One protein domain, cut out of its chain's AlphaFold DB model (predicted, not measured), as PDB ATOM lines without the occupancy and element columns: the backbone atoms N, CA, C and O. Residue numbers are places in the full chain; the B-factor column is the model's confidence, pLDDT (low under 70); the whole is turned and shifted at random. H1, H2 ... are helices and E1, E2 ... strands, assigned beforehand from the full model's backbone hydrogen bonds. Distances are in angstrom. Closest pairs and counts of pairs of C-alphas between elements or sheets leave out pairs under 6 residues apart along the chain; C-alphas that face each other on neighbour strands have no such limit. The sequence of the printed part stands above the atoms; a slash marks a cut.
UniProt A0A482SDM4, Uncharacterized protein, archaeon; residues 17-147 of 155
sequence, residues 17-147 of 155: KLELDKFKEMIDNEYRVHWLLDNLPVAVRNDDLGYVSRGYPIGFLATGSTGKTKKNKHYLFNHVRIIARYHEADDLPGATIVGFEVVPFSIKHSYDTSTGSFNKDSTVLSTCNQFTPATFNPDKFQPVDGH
ATOM      1  N   LYS A  17     506.622 456.922 585.330       85.44
ATOM      2  CA  LYS A  17     507.387 455.684 585.569       85.44
ATOM      3  C   LYS A  17     507.691 454.902 584.280       85.44
ATOM      4  O   LYS A  17     508.824 454.519 584.055       85.44
ATOM      5  N   LEU A  18     506.703 454.772 583.393       87.38
ATOM      6  CA  LEU A  18     506.865 454.080 582.111       87.38
ATOM      7  C   LEU A  18     507.854 454.777 581.155       87.38
ATOM      8  O   LEU A  18     508.488 454.111 580.347       87.38
ATOM      9  N   GLU A  19     507.993 456.105 581.223       87.44
ATOM     10  CA  GLU A  19     509.020 456.827 580.455       87.44
ATOM     11  C   GLU A  19     510.412 456.614 581.065       87.44
ATOM     12  O   GLU A  19     511.368 456.402 580.327       87.44
ATOM     13  N   LEU A  20     510.515 456.600 582.399       88.44
ATOM     14  CA  LEU A  20     511.766 456.314 583.110       88.44
ATOM     15  C   LEU A  20     512.272 454.894 582.819       88.44
ATOM     16  O   LEU A  20     513.458 454.706 582.568       88.44
ATOM     17  N   ASP A  21     511.376 453.906 582.779       90.06
ATOM     18  CA  ASP A  21     511.735 452.525 582.437       90.06
ATOM     19  C   ASP A  21     512.263 452.423 580.993       90.06
ATOM     20  O   ASP A  21     513.266 451.752 580.749       90.06
ATOM     21  N   LYS A  22     511.677 453.174 580.048       91.81
ATOM     22  CA  LYS A  22     512.205 453.279 578.676       91.81
ATOM     23  C   LYS A  22     513.581 453.931 578.629       91.81
ATOM     24  O   LYS A  22     514.416 453.511 577.838       91.81
ATOM     25  N   PHE A  23     513.837 454.952 579.446       92.00
ATOM     26  CA  PHE A  23     515.167 455.557 579.502       92.00
ATOM     27  C   PHE A  23     516.217 454.578 580.017       92.00
ATOM     28  O   PHE A  23     517.314 454.545 579.468       92.00
ATOM     29  N   LYS A  24     515.884 453.740 581.003       91.44
ATOM     30  CA  LYS A  24     516.784 452.672 581.466       91.44
ATOM     31  C   LYS A  24     517.102 451.692 580.346       91.44
ATOM     32  O   LYS A  24     518.271 451.470 580.064       91.44
ATOM     33  N   GLU A  25     516.076 451.210 579.649       93.56
ATOM     34  CA  GLU A  25     516.244 450.320 578.497       93.56
ATOM     35  C   GLU A  25     517.091 450.968 577.390       93.56
ATOM     36  O   GLU A  25     517.958 450.324 576.809       93.56
ATOM     37  N   MET A  26     516.882 452.254 577.104       94.00
ATOM     38  CA  MET A  26     517.684 452.990 576.124       94.00
ATOM     39  C   MET A  26     519.149 453.126 576.555       94.00
ATOM     40  O   MET A  26     520.035 453.025 575.712       94.00
ATOM     41  N   ILE A  27     519.411 453.347 577.844       93.75
ATOM     42  CA  ILE A  27     520.775 453.418 578.383       93.75
ATOM     43  C   ILE A  27     521.448 452.043 578.306       93.75
ATOM     44  O   ILE A  27     522.587 451.961 577.854       93.75
ATOM     45  N   ASP A  28     520.741 450.977 578.687       93.56
ATOM     46  CA  ASP A  28     521.260 449.602 578.658       93.56
ATOM     47  C   ASP A  28     521.558 449.126 577.227       93.56
ATOM     48  O   ASP A  28     522.502 448.373 577.006       93.56
ATOM     49  N   ASN A  29     520.789 449.606 576.246       95.38
ATOM     50  CA  ASN A  29     520.998 449.345 574.821       95.38
ATOM     51  C   ASN A  29     521.895 450.394 574.127       95.38
ATOM     52  O   ASN A  29     521.901 450.474 572.899       95.38
ATOM     53  N   GLU A  30     522.609 451.226 574.892       93.25
ATOM     54  CA  GLU A  30     523.572 452.220 574.393       93.25
ATOM     55  C   GLU A  30     523.004 453.197 573.343       93.25
ATOM     56  O   GLU A  30     523.713 453.654 572.440       93.25
ATOM     57  N   TYR A  31     521.723 453.561 573.457       95.38
ATOM     58  CA  TYR A  31     521.102 454.508 572.531       95.38
ATOM     59  C   TYR A  31     521.807 455.865 572.570       95.38
ATOM     60  O   TYR A  31     522.086 456.444 573.628       95.38
ATOM     61  N   ARG A  32     522.025 456.410 571.372       94.50
ATOM     62  CA  ARG A  32     522.666 457.705 571.157       94.50
ATOM     63  C   ARG A  32     521.702 458.659 570.473       94.50
ATOM     64  O   ARG A  32     520.981 458.287 569.549       94.50
ATOM     65  N   VAL A  33     521.707 459.907 570.919       94.50
ATOM     66  CA  VAL A  33     520.978 461.000 570.285       94.50
ATOM     67  C   VAL A  33     521.794 461.505 569.106       94.50
ATOM     68  O   VAL A  33     522.958 461.875 569.259       94.50
ATOM     69  N   HIS A  34     521.167 461.537 567.934       93.94
ATOM     70  CA  HIS A  34     521.735 462.110 566.724       93.94
ATOM     71  C   HIS A  34     521.063 463.443 566.426       93.94
ATOM     72  O   HIS A  34     519.855 463.500 566.221       93.94
ATOM     73  N   TRP A  35     521.864 464.502 566.366       94.19
ATOM     74  CA  TRP A  35     521.433 465.814 565.905       94.19
ATOM     75  C   TRP A  35     522.169 466.191 564.629       94.19
ATOM     76  O   TRP A  35     523.303 465.758 564.401       94.19
ATOM     77  N   LEU A  36     521.506 467.009 563.820       93.81
ATOM     78  CA  LEU A  36     522.050 467.600 562.609       93.81
ATOM     79  C   LEU A  36     521.972 469.117 562.737       93.81
ATOM     80  O   LEU A  36     520.917 469.656 563.072       93.81
ATOM     81  N   LEU A  37     523.080 469.790 562.448       92.69
ATOM     82  CA  LEU A  37     523.145 471.241 562.332       92.69
ATOM     83  C   LEU A  37     523.808 471.562 560.999       92.69
ATOM     84  O   LEU A  37     524.945 471.163 560.787       92.69
ATOM     85  N   ASP A  38     523.088 472.232 560.102       91.31
ATOM     86  CA  ASP A  38     523.580 472.559 558.754       91.31
ATOM     87  C   ASP A  38     524.149 471.332 558.010       91.31
ATOM     88  O   ASP A  38     525.254 471.324 557.477       91.31
ATOM     89  N   ASN A  39     523.401 470.223 558.072       91.69
ATOM     90  CA  ASN A  39     523.782 468.920 557.514       91.69
ATOM     91  C   ASN A  39     525.053 468.279 558.127       91.69
ATOM     92  O   ASN A  39     525.495 467.225 557.663       91.69
ATOM     93  N   LEU A  40     525.619 468.850 559.196       93.06
ATOM     94  CA  LEU A  40     526.707 468.242 559.962       93.06
ATOM     95  C   LEU A  40     526.151 467.369 561.096       93.06
ATOM     96  O   LEU A  40     525.310 467.836 561.871       93.06
ATOM     97  N   PRO A  41     526.615 466.114 561.244       94.69
ATOM     98  CA  PRO A  41     526.234 465.271 562.366       94.69
ATOM     99  C   PRO A  41     526.895 465.750 563.654       94.69
ATOM    100  O   PRO A  41     528.069 466.120 563.664       94.69
ATOM    101  N   VAL A  42     526.158 465.663 564.759       95.81
ATOM    102  CA  VAL A  42     526.705 465.951 566.083       95.81
ATOM    103  C   VAL A  42     527.865 465.012 566.414       95.81
ATOM    104  O   VAL A  42     527.765 463.784 566.270       95.81
ATOM    105  N   ALA A  43     528.955 465.603 566.887       94.88
ATOM    106  CA  ALA A  43     530.143 464.903 567.338       94.88
ATOM    107  C   ALA A  43     530.335 465.053 568.853       94.88
ATOM    108  O   ALA A  43     530.195 466.141 569.409       94.88
ATOM    109  N   VAL A  44     530.712 463.963 569.517       94.44
ATOM    110  CA  VAL A  44     531.249 463.988 570.882       94.44
ATOM    111  C   VAL A  44     532.722 463.647 570.805       94.44
ATOM    112  O   VAL A  44     533.096 462.573 570.321       94.44
ATOM    113  N   ARG A  45     533.546 464.574 571.282       91.38
ATOM    114  CA  ARG A  45     534.995 464.434 571.357       91.38
ATOM    115  C   ARG A  45     535.384 463.955 572.750       91.38
ATOM    116  O   ARG A  45     534.900 464.491 573.744       91.38
ATOM    117  N   ASN A  46     536.243 462.947 572.803       86.88
ATOM    118  CA  ASN A  46     536.910 462.525 574.022       86.88
ATOM    119  C   ASN A  46     538.403 462.818 573.851       86.88
ATOM    120  O   ASN A  46     539.090 462.094 573.133       86.88
ATOM    121  N   ASP A  47     538.870 463.906 574.464       85.00
ATOM    122  CA  ASP A  47     540.263 464.346 574.341       85.00
ATOM    123  C   ASP A  47     541.231 463.394 575.061       85.00
ATOM    124  O   ASP A  47     542.331 463.164 574.563       85.00
ATOM    125  N   ASP A  48     540.799 462.766 576.160       84.88
ATOM    126  CA  ASP A  48     541.620 461.828 576.939       84.88
ATOM    127  C   ASP A  48     541.947 460.554 576.148       84.88
ATOM    128  O   ASP A  48     543.052 460.019 576.220       84.88
ATOM    129  N   LEU A  49     540.968 460.055 575.388       85.75
ATOM    130  CA  LEU A  49     541.078 458.827 574.596       85.75
ATOM    131  C   LEU A  49     541.324 459.097 573.103       85.75
ATOM    132  O   LEU A  49     541.428 458.154 572.319       85.75
ATOM    133  N   GLY A  50     541.403 460.367 572.699       89.62
ATOM    134  CA  GLY A  50     541.742 460.786 571.339       89.62
ATOM    135  C   GLY A  50     540.755 460.347 570.253       89.62
ATOM    136  O   GLY A  50     541.151 460.241 569.092       89.62
ATOM    137  N   TYR A  51     539.487 460.080 570.587       89.75
ATOM    138  CA  TYR A  51     538.479 459.670 569.604       89.75
ATOM    139  C   TYR A  51     537.302 460.640 569.519       89.75
ATOM    140  O   TYR A  51     536.951 461.355 570.459       89.75
ATOM    141  N   VAL A  52     536.656 460.624 568.355       91.12
ATOM    142  CA  VAL A  52     535.422 461.358 568.086       91.12
ATOM    143  C   VAL A  52     534.347 460.355 567.701       91.12
ATOM    144  O   VAL A  52     534.554 459.500 566.841       91.12
ATOM    145  N   SER A  53     533.190 460.457 568.344       92.56
ATOM    146  CA  SER A  53     532.040 459.589 568.095       92.56
ATOM    147  C   SER A  53     530.851 460.400 567.594       92.56
ATOM    148  O   SER A  53     530.686 461.566 567.952       92.56
ATOM    149  N   ARG A  54     530.022 459.790 566.740       93.00
ATOM    150  CA  ARG A  54     528.776 460.411 566.273       93.00
ATOM    151  C   ARG A  54     527.679 460.218 567.309       93.00
ATOM    152  O   ARG A  54     527.545 459.133 567.881       93.00
ATOM    153  N   GLY A  55     526.863 461.247 567.502       93.62
ATOM    154  CA  GLY A  55     525.823 461.221 568.524       93.62
ATOM    155  C   GLY A  55     526.394 461.282 569.938       93.62
ATOM    156  O   GLY A  55     527.577 461.019 570.153       93.62
ATOM    157  N   TYR A  56     525.547 461.586 570.911       93.81
ATOM    158  CA  TYR A  56     525.893 461.492 572.328       93.81
ATOM    159  C   TYR A  56     524.993 460.458 573.017       93.81
ATOM    160  O   TYR A  56     523.829 460.338 572.638       93.81
ATOM    161  N   PRO A  57     525.500 459.669 573.978       94.44
ATOM    162  CA  PRO A  57     524.674 458.697 574.692       94.44
ATOM    163  C   PRO A  57     523.536 459.402 575.439       94.44
ATOM    164  O   PRO A  57     523.704 460.524 575.913       94.44
ATOM    165  N   ILE A  58     522.382 458.746 575.567       93.69
ATOM    166  CA  ILE A  58     521.243 459.295 576.326       93.69
ATOM    167  C   ILE A  58     521.569 459.401 577.825       93.69
ATOM    168  O   ILE A  58     521.113 460.314 578.511       93.69
ATOM    169  N   GLY A  59     522.394 458.491 578.334       93.44
ATOM    170  CA  GLY A  59     522.763 458.422 579.739       93.44
ATOM    171  C   GLY A  59     523.912 457.453 579.973       93.44
ATOM    172  O   GLY A  59     524.587 457.038 579.031       93.44
ATOM    173  N   PHE A  60     524.142 457.101 581.231       92.56
ATOM    174  CA  PHE A  60     525.189 456.164 581.625       92.56
ATOM    175  C   PHE A  60     524.822 455.414 582.904       92.56
ATOM    176  O   PHE A  60     523.994 455.854 583.707       92.56
ATOM    177  N   LEU A  61     525.481 454.276 583.095       90.75
ATOM    178  CA  LEU A  61     525.462 453.510 584.332       90.75
ATOM    179  C   LEU A  61     526.642 453.932 585.204       90.75
ATOM    180  O   LEU A  61     527.786 453.921 584.753       90.75
ATOM    181  N   ALA A  62     526.380 454.260 586.467       85.56
ATOM    182  CA  ALA A  62     527.441 454.444 587.450       85.56
ATOM    183  C   ALA A  62     527.084 453.784 588.782       85.56
ATOM    184  O   ALA A  62     525.927 453.743 589.211       85.56
ATOM    185  N   THR A  63     528.101 453.254 589.454       76.81
ATOM    186  CA  THR A  63     527.967 452.721 590.809       76.81
ATOM    187  C   THR A  63     527.853 453.895 591.773       76.81
ATOM    188  O   THR A  63     528.721 454.766 591.788       76.81
ATOM    189  N   GLY A  64     526.790 453.943 592.578       61.75
ATOM    190  CA  GLY A  64     526.609 455.032 593.542       61.75
ATOM    191  C   GLY A  64     527.806 455.149 594.493       61.75
ATOM    192  O   GLY A  64     528.122 454.195 595.199       61.75
ATOM    193  N   SER A  65     528.449 456.321 594.522       52.53
ATOM    194  CA  SER A  65     529.544 456.641 595.456       52.53
ATOM    195  C   SER A  65     529.045 456.773 596.908       52.53
ATOM    196  O   SER A  65     529.758 456.501 597.872       52.53
ATOM    197  N   THR A  66     527.770 457.127 597.084       50.34
ATOM    198  CA  THR A  66     527.173 457.491 598.373       50.34
ATOM    199  C   THR A  66     526.179 456.434 598.873       50.34
ATOM    200  O   THR A  66     524.981 456.477 598.595       50.34
ATOM    201  N   GLY A  67     526.680 455.462 599.648       46.34
ATOM    202  CA  GLY A  67     525.859 454.575 600.487       46.34
ATOM    203  C   GLY A  67     526.315 453.112 600.541       46.34
ATOM    204  O   GLY A  67     526.914 452.590 599.608       46.34
ATOM    205  N   LYS A  68     525.978 452.418 601.641       45.75
ATOM    206  CA  LYS A  68     526.360 451.025 601.992       45.75
ATOM    207  C   LYS A  68     525.900 449.928 601.006       45.75
ATOM    208  O   LYS A  68     526.088 448.746 601.269       45.75
ATOM    209  N   THR A  69     525.306 450.293 599.875       50.12
ATOM    210  CA  THR A  69     524.803 449.374 598.853       50.12
ATOM    211  C   THR A  69     525.355 449.781 597.493       50.12
ATOM    212  O   THR A  69     524.893 450.759 596.909       50.12
ATOM    213  N   LYS A  70     526.323 449.004 596.992       60.12
ATOM    214  CA  LYS A  70     526.935 449.127 595.659       60.12
ATOM    215  C   LYS A  70     525.940 448.722 594.562       60.12
ATOM    216  O   LYS A  70     526.109 447.691 593.920       60.12
ATOM    217  N   LYS A  71     524.847 449.465 594.406       68.25
ATOM    218  CA  LYS A  71     523.904 449.254 593.303       68.25
ATOM    219  C   LYS A  71     524.259 450.199 592.163       68.25
ATOM    220  O   LYS A  71     524.485 451.388 592.399       68.25
ATOM    221  N   ASN A  72     524.303 449.652 590.953       80.19
ATOM    222  CA  ASN A  72     524.388 450.446 589.736       80.19
ATOM    223  C   ASN A  72     523.106 451.266 589.614       80.19
ATOM    224  O   ASN A  72     522.014 450.743 589.850       80.19
ATOM    225  N   LYS A  73     523.259 452.548 589.296       87.44
ATOM    226  CA  LYS A  73     522.155 453.468 589.032       87.44
ATOM    227  C   LYS A  73     522.299 454.022 587.624       87.44
ATOM    228  O   LYS A  73     523.416 454.255 587.154       87.44
ATOM    229  N   HIS A  74     521.163 454.235 586.978       90.94
ATOM    230  CA  HIS A  74     521.077 454.880 585.673       90.94
ATOM    231  C   HIS A  74     521.011 456.394 585.852       90.94
ATOM    232  O   HIS A  74     520.245 456.895 586.682       90.94
ATOM    233  N   TYR A  75     521.783 457.118 585.049       91.75
ATOM    234  CA  TYR A  75     521.837 458.576 585.044       91.75
ATOM    235  C   TYR A  75     521.579 459.114 583.640       91.75
ATOM    236  O   TYR A  75     522.066 458.540 582.666       91.75
ATOM    237  N   LEU A  76     520.836 460.217 583.535       92.44
ATOM    238  CA  LEU A  76     520.495 460.840 582.253       92.44
ATOM    239  C   LEU A  76     521.412 462.029 581.949       92.44
ATOM    240  O   LEU A  76     521.712 462.830 582.839       92.44
ATOM    241  N   PHE A  77     521.798 462.191 580.684       92.75
ATOM    242  CA  PHE A  77     522.389 463.430 580.187       92.75
ATOM    243  C   PHE A  77     521.289 464.429 579.815       92.75
ATOM    244  O   PHE A  77     520.793 464.451 578.690       92.75
ATOM    245  N   ASN A  78     520.900 465.256 580.783       89.75
ATOM    246  CA  ASN A  78     519.842 466.255 580.639       89.75
ATOM    247  C   ASN A  78     520.370 467.684 580.446       89.75
ATOM    248  O   ASN A  78     519.579 468.614 580.358       89.75
ATOM    249  N   HIS A  79     521.681 467.902 580.407       90.06
ATOM    250  CA  HIS A  79     522.256 469.207 580.110       90.06
ATOM    251  C   HIS A  79     523.280 469.061 578.991       90.06
ATOM    252  O   HIS A  79     524.173 468.226 579.072       90.06
ATOM    253  N   VAL A  80     523.163 469.860 577.935       91.94
ATOM    254  CA  VAL A  80     524.008 469.726 576.746       91.94
ATOM    255  C   VAL A  80     524.672 471.057 576.440       91.94
ATOM    256  O   VAL A  80     523.993 472.057 576.216       91.94
ATOM    257  N   ARG A  81     526.006 471.061 576.394       91.94
ATOM    258  CA  ARG A  81     526.775 472.190 575.871       91.94
ATOM    259  C   ARG A  81     526.978 471.987 574.380       91.94
ATOM    260  O   ARG A  81     527.647 471.039 573.979       91.94
ATOM    261  N   ILE A  82     526.399 472.878 573.585       92.69
ATOM    262  CA  ILE A  82     526.534 472.885 572.131       92.69
ATOM    263  C   ILE A  82     527.714 473.776 571.754       92.69
ATOM    264  O   ILE A  82     527.828 474.897 572.246       92.69
ATOM    265  N   ILE A  83     528.581 473.278 570.881       93.19
ATOM    266  CA  ILE A  83     529.736 473.997 570.354       93.19
ATOM    267  C   ILE A  83     529.607 473.997 568.831       93.19
ATOM    268  O   ILE A  83     529.826 472.978 568.173       93.19
ATOM    269  N   ALA A  84     529.235 475.146 568.271       92.56
ATOM    270  CA  ALA A  84     529.192 475.360 566.830       92.56
ATOM    271  C   ALA A  84     530.446 476.127 566.398       92.56
ATOM    272  O   ALA A  84     530.654 477.273 566.796       92.56
ATOM    273  N   ARG A  85     531.295 475.493 565.586       93.25
ATOM    274  CA  ARG A  85     532.428 476.162 564.939       93.25
ATOM    275  C   ARG A  85     531.981 476.683 563.586       93.25
ATOM    276  O   ARG A  85     531.295 475.977 562.851       93.25
ATOM    277  N   TYR A  86     532.410 477.887 563.247       92.44
ATOM    278  CA  TYR A  86     532.058 478.535 561.994       92.44
ATOM    279  C   TYR A  86     533.297 479.128 561.322       92.44
ATOM    280  O   TYR A  86     534.301 479.405 561.980       92.44
ATOM    281  N   HIS A  87     533.213 479.298 560.010       91.44
ATOM    282  CA  HIS A  87     534.188 480.000 559.190       91.44
ATOM    283  C   HIS A  87     533.503 481.188 558.515       91.44
ATOM    284  O   HIS A  87     532.384 481.059 558.019       91.44
ATOM    285  N   GLU A  88     534.181 482.330 558.504       91.19
ATOM    286  CA  GLU A  88     533.770 483.522 557.766       91.19
ATOM    287  C   GLU A  88     534.862 483.846 556.761       91.19
ATOM    288  O   GLU A  88     536.043 483.829 557.112       91.19
ATOM    289  N   ALA A  89     534.452 484.100 555.523       87.31
ATOM    290  CA  ALA A  89     535.350 484.503 554.458       87.31
ATOM    291  C   ALA A  89     535.263 486.023 554.282       87.31
ATOM    292  O   ALA A  89     534.175 486.594 554.356       87.31
ATOM    293  N   ASP A  90     536.401 486.679 554.052       83.62
ATOM    294  CA  ASP A  90     536.479 488.145 553.951       83.62
ATOM    295  C   ASP A  90     535.698 488.704 552.745       83.62
ATOM    296  O   ASP A  90     535.309 489.872 552.726       83.62
ATOM    297  N   ASP A  91     535.467 487.872 551.731       85.69
ATOM    298  CA  ASP A  91     534.852 488.205 550.447       85.69
ATOM    299  C   ASP A  91     533.366 487.822 550.343       85.69
ATOM    300  O   ASP A  91     532.702 488.215 549.378       85.69
ATOM    301  N   LEU A  92     532.815 487.098 551.326       81.06
ATOM    302  CA  LEU A  92     531.425 486.641 551.319       81.06
ATOM    303  C   LEU A  92     530.688 487.044 552.604       81.06
ATOM    304  O   LEU A  92     531.122 486.708 553.704       81.06
ATOM    305  N   PRO A  93     529.519 487.704 552.500       83.19
ATOM    306  CA  PRO A  93     528.731 488.029 553.678       83.19
ATOM    307  C   PRO A  93     528.116 486.755 554.275       83.19
ATOM    308  O   PRO A  93     527.231 486.145 553.676       83.19
ATOM    309  N   GLY A  94     528.544 486.379 555.481       85.19
ATOM    310  CA  GLY A  94     527.934 485.295 556.254       85.19
ATOM    311  C   GLY A  94     528.937 484.438 557.022       85.19
ATOM    312  O   GLY A  94     530.136 484.696 557.022       85.19
ATOM    313  N   ALA A  95     528.414 483.400 557.677       89.19
ATOM    314  CA  ALA A  95     529.196 482.397 558.388       89.19
ATOM    315  C   ALA A  95     528.730 480.998 557.980       89.19
ATOM    316  O   ALA A  95     527.534 480.705 558.039       89.19
ATOM    317  N   THR A  96     529.673 480.137 557.611       89.94
ATOM    318  CA  THR A  96     529.415 478.725 557.303       89.94
ATOM    319  C   THR A  96     529.757 477.883 558.522       89.94
ATOM    320  O   THR A  96     530.845 478.029 559.084       89.94
ATOM    321  N   ILE A  97     528.862 476.990 558.945       91.75
ATOM    322  CA  ILE A  97     529.158 476.075 560.051       91.75
ATOM    323  C   ILE A  97     530.133 475.006 559.552       91.75
ATOM    324  O   ILE A  97     529.896 474.338 558.553       91.75
ATOM    325  N   VAL A  98     531.250 474.842 560.258       93.12
ATOM    326  CA  VAL A  98     532.316 473.882 559.915       93.12
ATOM    327  C   VAL A  98     532.504 472.806 560.981       93.12
ATOM    328  O   VAL A  98     533.268 471.862 560.791       93.12
ATOM    329  N   GLY A  99     531.813 472.919 562.115       93.12
ATOM    330  CA  GLY A  99     531.847 471.903 563.155       93.12
ATOM    331  C   GLY A  99     530.654 471.993 564.088       93.12
ATOM    332  O   GLY A  99     530.248 473.084 564.485       93.12
ATOM    333  N   PHE A 100     530.131 470.832 564.465       95.44
ATOM    334  CA  PHE A 100     529.040 470.700 565.418       95.44
ATOM    335  C   PHE A 100     529.407 469.659 566.473       95.44
ATOM    336  O   PHE A 100     529.402 468.451 566.221       95.44
ATOM    337  N   GLU A 101     529.765 470.144 567.656       94.94
ATOM    338  CA  GLU A 101     530.185 469.325 568.787       94.94
ATOM    339  C   GLU A 101     529.227 469.497 569.968       94.94
ATOM    340  O   GLU A 101     528.627 470.556 570.170       94.94
ATOM    341  N   VAL A 102     529.087 468.439 570.760       94.50
ATOM    342  CA  VAL A 102     528.284 468.424 571.982       94.50
ATOM    343  C   VAL A 102     529.091 467.829 573.124       94.50
ATOM    344  O   VAL A 102     529.727 466.785 572.978       94.50
ATOM    345  N   VAL A 103     528.996 468.468 574.290       92.94
ATOM    346  CA  VAL A 103     529.446 467.903 575.565       92.94
ATOM    347  C   VAL A 103     528.219 467.652 576.451       92.94
ATOM    348  O   VAL A 103     527.572 468.619 576.874       92.94
ATOM    349  N   PRO A 104     527.854 466.381 576.704       93.25
ATOM    350  CA  PRO A 104     526.710 466.041 577.538       93.25
ATOM    351  C   PRO A 104     527.076 466.052 579.033       93.25
ATOM    352  O   PRO A 104     528.136 465.585 579.444       93.25
ATOM    353  N   PHE A 105     526.164 466.554 579.861       92.00
ATOM    354  CA  PHE A 105     526.271 466.639 581.315       92.00
ATOM    355  C   PHE A 105     525.003 466.091 581.973       92.00
ATOM    356  O   PHE A 105     523.890 466.266 581.474       92.00
ATOM    357  N   SER A 106     525.180 465.414 583.106       91.62
ATOM    358  CA  SER A 106     524.078 464.984 583.963       91.62
ATOM    359  C   SER A 106     524.005 465.916 585.160       91.62
ATOM    360  O   SER A 106     524.964 466.009 585.926       91.62
ATOM    361  N   ILE A 107     522.897 466.641 585.296       89.56
ATOM    362  CA  ILE A 107     522.724 467.647 586.342       89.56
ATOM    363  C   ILE A 107     521.318 467.544 586.912       89.56
ATOM    364  O   ILE A 107     520.329 467.855 586.246       89.56
ATOM    365  N   LYS A 108     521.239 467.212 588.198       88.56
ATOM    366  CA  LYS A 108     520.035 467.390 588.995       88.56
ATOM    367  C   LYS A 108     519.825 468.877 589.239       88.56
ATOM    368  O   LYS A 108     520.438 469.468 590.129       88.56
ATOM    369  N   HIS A 109     519.007 469.499 588.397       85.12
ATOM    370  CA  HIS A 109     518.747 470.926 588.488       85.12
ATOM    371  C   HIS A 109     517.910 471.265 589.718       85.12
ATOM    372  O   HIS A 109     516.924 470.599 590.022       85.12
ATOM    373  N   SER A 110     518.301 472.327 590.415       84.25
ATOM    374  CA  SER A 110     517.499 472.930 591.471       84.25
ATOM    375  C   SER A 110     517.340 474.420 591.212       84.25
ATOM    376  O   SER A 110     518.167 475.066 590.562       84.25
ATOM    377  N   TYR A 111     516.216 474.943 591.676       83.44
ATOM    378  CA  TYR A 111     515.830 476.334 591.529       83.44
ATOM    379  C   TYR A 111     515.082 476.768 592.787       83.44
ATOM    380  O   TYR A 111     514.576 475.929 593.539       83.44
ATOM    381  N   ASP A 112     515.044 478.072 593.033       78.50
ATOM    382  CA  ASP A 112     514.330 478.603 594.185       78.50
ATOM    383  C   ASP A 112     512.813 478.531 593.958       78.50
ATOM    384  O   ASP A 112     512.280 479.113 593.015       78.50
ATOM    385  N   THR A 113     512.117 477.809 594.834       72.31
ATOM    386  CA  THR A 113     510.655 477.646 594.790       72.31
ATOM    387  C   THR A 113     509.915 478.746 595.551       72.31
ATOM    388  O   THR A 113     508.691 478.827 595.458       72.31
ATOM    389  N   SER A 114     510.634 479.620 596.266       66.75
ATOM    390  CA  SER A 114     510.051 480.725 597.037       66.75
ATOM    391  C   SER A 114     509.458 481.834 596.155       66.75
ATOM    392  O   SER A 114     508.571 482.565 596.588       66.75
ATOM    393  N   THR A 115     509.900 481.923 594.897       60.69
ATOM    394  CA  THR A 115     509.512 482.966 593.932       60.69
ATOM    395  C   THR A 115     508.254 482.631 593.120       60.69
ATOM    396  O   THR A 115     507.816 483.439 592.301       60.69
ATOM    397  N   GLY A 116     507.629 481.472 593.369       66.50
ATOM    398  CA  GLY A 116     506.383 481.045 592.733       66.50
ATOM    399  C   GLY A 116     506.525 479.799 591.853       66.50
ATOM    400  O   GLY A 116     507.420 478.971 592.023       66.50
ATOM    401  N   SER A 117     505.582 479.626 590.921       74.38
ATOM    402  CA  SER A 117     505.602 478.502 589.977       74.38
ATOM    403  C   SER A 117     506.719 478.668 588.946       74.38
ATOM    404  O   SER A 117     506.983 479.771 588.482       74.38
ATOM    405  N   PHE A 118     507.348 477.557 588.557       78.94
ATOM    406  CA  PHE A 118     508.415 477.543 587.555       78.94
ATOM    407  C   PHE A 118     507.975 478.206 586.247       78.94
ATOM    408  O   PHE A 118     506.976 477.811 585.643       78.94
ATOM    409  N   ASN A 119     508.790 479.144 585.782       81.88
ATOM    410  CA  ASN A 119     508.673 479.786 584.482       81.88
ATOM    411  C   ASN A 119     510.011 479.666 583.738       81.88
ATOM    412  O   ASN A 119     511.057 480.010 584.282       81.88
ATOM    413  N   LYS A 120     509.972 479.176 582.497       79.56
ATOM    414  CA  LYS A 120     511.155 478.948 581.660       79.56
ATOM    415  C   LYS A 120     512.026 480.201 581.497       79.56
ATOM    416  O   LYS A 120     513.245 480.076 581.494       79.56
ATOM    417  N   ASP A 121     511.403 481.368 581.383       80.00
ATOM    418  CA  ASP A 121     512.072 482.611 581.002       80.00
ATOM    419  C   ASP A 121     512.601 483.390 582.216       80.00
ATOM    420  O   ASP A 121     513.528 484.182 582.083       80.00
ATOM    421  N   SER A 122     512.037 483.162 583.410       78.44
ATOM    422  CA  SER A 122     512.410 483.898 584.630       78.44
ATOM    423  C   SER A 122     513.036 483.045 585.734       78.44
ATOM    424  O   SER A 122     513.609 483.597 586.675       78.44
ATOM    425  N   THR A 123     512.936 481.713 585.666       82.31
ATOM    426  CA  THR A 123     513.481 480.846 586.721       82.31
ATOM    427  C   THR A 123     514.990 480.733 586.586       82.31
ATOM    428  O   THR A 123     515.503 480.174 585.618       82.31
ATOM    429  N   VAL A 124     515.703 481.183 587.614       80.06
ATOM    430  CA  VAL A 124     517.154 481.030 587.703       80.06
ATOM    431  C   VAL A 124     517.487 479.701 588.377       80.06
ATOM    432  O   VAL A 124     517.054 479.425 589.499       80.06
ATOM    433  N   LEU A 125     518.276 478.869 587.697       83.81
ATOM    434  CA  LEU A 125     518.789 477.627 588.267       83.81
ATOM    435  C   LEU A 125     520.011 477.922 589.149       83.81
ATOM    436  O   LEU A 125     520.935 478.639 588.755       83.81
ATOM    437  N   SER A 126     520.057 477.319 590.334       83.06
ATOM    438  CA  SER A 126     521.210 477.447 591.236       83.06
ATOM    439  C   SER A 126     522.356 476.505 590.855       83.06
ATOM    440  O   SER A 126     523.498 476.716 591.259       83.06
ATOM    441  N   THR A 127     522.074 475.470 590.061       82.75
ATOM    442  CA  THR A 127     523.057 474.442 589.682       82.75
ATOM    443  C   THR A 127     523.753 474.689 588.353       82.75
ATOM    444  O   THR A 127     524.789 474.075 588.107       82.75
ATOM    445  N   CYS A 128     523.189 475.538 587.494       81.94
ATOM    446  CA  CYS A 128     523.762 475.910 586.206       81.94
ATOM    447  C   CYS A 128     523.311 477.327 585.863       81.94
ATOM    448  O   CYS A 128     522.121 477.564 585.675       81.94
ATOM    449  N   ASN A 129     524.249 478.259 585.778       83.19
ATOM    450  CA  ASN A 129     524.000 479.620 585.315       83.19
ATOM    451  C   ASN A 129     525.281 480.198 584.695       83.19
ATOM    452  O   ASN A 129     526.321 479.541 584.674       83.19
ATOM    453  N   GLN A 130     525.219 481.442 584.224       81.31
ATOM    454  CA  GLN A 130     526.362 482.146 583.633       81.31
ATOM    455  C   GLN A 130     527.619 482.192 584.526       81.31
ATOM    456  O   GLN A 130     528.731 482.182 584.011       81.31
ATOM    457  N   PHE A 131     527.462 482.205 585.854       83.56
ATOM    458  CA  PHE A 131     528.578 482.238 586.809       83.56
ATOM    459  C   PHE A 131     528.993 480.843 587.289       83.56
ATOM    460  O   PHE A 131     530.082 480.662 587.824       83.56
ATOM    461  N   THR A 132     528.115 479.854 587.125       83.31
ATOM    462  CA  THR A 132     528.303 478.467 587.556       83.31
ATOM    463  C   THR A 132     528.013 477.550 586.369       83.31
ATOM    464  O   THR A 132     526.899 477.029 586.257       83.31
ATOM    465  N   PRO A 133     528.971 477.372 585.443       83.69
ATOM    466  CA  PRO A 133     528.761 476.529 584.278       83.69
ATOM    467  C   PRO A 133     528.596 475.059 584.682       83.69
ATOM    468  O   PRO A 133     529.113 474.601 585.702       83.69
ATOM    469  N   ALA A 134     527.903 474.299 583.834       85.56
ATOM    470  CA  ALA A 134     527.798 472.853 583.959       85.56
ATOM    471  C   ALA A 134     529.181 472.192 584.065       85.56
ATOM    472  O   ALA A 134     530.051 472.399 583.214       85.56
ATOM    473  N   THR A 135     529.359 471.374 585.101       86.31
ATOM    474  CA  THR A 135     530.572 470.592 585.358       86.31
ATOM    475  C   THR A 135     530.206 469.145 585.662       86.31
ATOM    476  O   THR A 135     529.089 468.842 586.083       86.31
ATOM    477  N   PHE A 136     531.151 468.235 585.437       85.50
ATOM    478  CA  PHE A 136     530.983 466.832 585.791       85.50
ATOM    479  C   PHE A 136     531.132 466.665 587.311       85.50
ATOM    480  O   PHE A 136     532.236 466.755 587.842       85.50
ATOM    481  N   ASN A 137     530.017 466.457 588.015       86.12
ATOM    482  CA  ASN A 137     529.996 466.259 589.464       86.12
ATOM    483  C   ASN A 137     529.153 465.019 589.839       86.12
ATOM    484  O   ASN A 137     527.923 465.098 589.760       86.12
ATOM    485  N   PRO A 138     529.786 463.919 590.300       84.31
ATOM    486  CA  PRO A 138     529.097 462.678 590.662       84.31
ATOM    487  C   PRO A 138     527.985 462.809 591.702       84.31
ATOM    488  O   PRO A 138     527.004 462.068 591.646       84.31
ATOM    489  N   ASP A 139     528.095 463.772 592.616       83.50
ATOM    490  CA  ASP A 139     527.095 463.986 593.667       83.50
ATOM    491  C   ASP A 139     525.839 464.701 593.151       83.50
ATOM    492  O   ASP A 139     524.807 464.728 593.827       83.50
ATOM    493  N   LYS A 140     525.912 465.285 591.949       84.44
ATOM    494  CA  LYS A 140     524.842 466.081 591.332       84.44
ATOM    495  C   LYS A 140     524.269 465.452 590.066       84.44
ATOM    496  O   LYS A 140     523.507 466.121 589.373       84.44
ATOM    497  N   PHE A 141     524.598 464.204 589.749       89.31
ATOM    498  CA  PHE A 141     524.000 463.538 588.594       89.31
ATOM    499  C   PHE A 141     522.492 463.356 588.768       89.31
ATOM    500  O   PHE A 141     522.010 463.116 589.876       89.31
ATOM    501  N   GLN A 142     521.754 463.462 587.663       88.50
ATOM    502  CA  GLN A 142     520.312 463.239 587.614       88.50
ATOM    503  C   GLN A 142     520.040 461.731 587.491       88.50
ATOM    504  O   GLN A 142     520.313 461.161 586.429       88.50
ATOM    505  N   PRO A 143     519.536 461.058 588.542       88.31
ATOM    506  CA  PRO A 143     519.209 459.642 588.469       88.31
ATOM    507  C   PRO A 143     517.870 459.428 587.756       88.31
ATOM    508  O   PRO A 143     516.914 460.165 587.990       88.31
ATOM    509  N   VAL A 144     517.765 458.345 586.989       84.44
ATOM    510  CA  VAL A 144     516.496 457.896 586.377       84.44
ATOM    511  C   VAL A 144     515.589 457.204 587.415       84.44
ATOM    512  O   VAL A 144     514.389 457.042 587.221       84.44
ATOM    513  N   ASP A 145     516.152 456.813 588.565       68.19
ATOM    514  CA  ASP A 145     515.447 456.135 589.664       68.19
ATOM    515  C   ASP A 145     514.651 457.077 590.590       68.19
ATOM    516  O   ASP A 145     513.976 456.610 591.511       68.19
ATOM    517  N   GLY A 146     514.745 458.397 590.393       56.00
ATOM    518  CA  GLY A 146     514.050 459.400 591.201       56.00
ATOM    519  C   GLY A 146     512.772 459.896 590.528       56.00
ATOM    520  O   GLY A 146     512.780 460.244 589.357       56.00
ATOM    521  N   HIS A 147     511.677 460.003 591.283       45.78
ATOM    522  CA  HIS A 147     510.402 460.570 590.815       45.78
ATOM    523  C   HIS A 147     510.442 462.087 590.519       45.78
ATOM    524  O   HIS A 147     509.413 462.665 590.167       45.78
TER     525      HIS A 147
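This is residues 17 to 147 of the 155 residues of an uncharacterized protein of archaeon (UniProt A0A482SDM4). With little regular structure, this loose domain is a long two-stranded hairpin, E5 and E6, continued at one end by hairpin E3 and E4 with helix H1 beside it. Small hairpin E1 and E2 has E1 beside E6; residues 116 to 122 stick out. The 131 printed residues, mixed in class with 49 in named elements, run H1 E1 E2 E3 E4 E5 E6; radius of gyration of the C-alphas 17.9 A, spans 63 by 40 by 29 A.

E5, residues 79 to 87, and E6, residues 96 to 105, form an antiparallel hairpin; N 83 and O 101, 2.8 A apart, are within hydrogen-bond range. E1, residues 43 to 46, comes closest to E6 at the C-alphas of Ala 43 and Glu 101, 4.7 A. E1 and E2, residues 51 to 54, form an antiparallel hairpin, N 44 to O 53 2.9 A. E3, residues 59 to 63, and E4, residues 72 to 76, form another, N 60 to O 75 2.9 A. E4 runs on into E5 at 48 degrees. H1, residues 17 to 28, has every O i to N i+4 pair within range; its closest C-alphas to E3 are Ile 27 and Gly 59, 5.6 A.

H1, 16.6 A long, begins at C-alpha 17 (507.387, 455.684, 585.569). E5 measures 26.4 A; E6, 27.1 A, ends at C-alpha 105 (526.271, 466.639, 581.315).

The C-alphas farthest apart, Lys 68 and Asp 91, are 64.1 A apart. The printed part has no cut; the link H1 to E1 is long. pLDDT is under 70 at residues 64 to 71, 114 to 116 and 145 to 147.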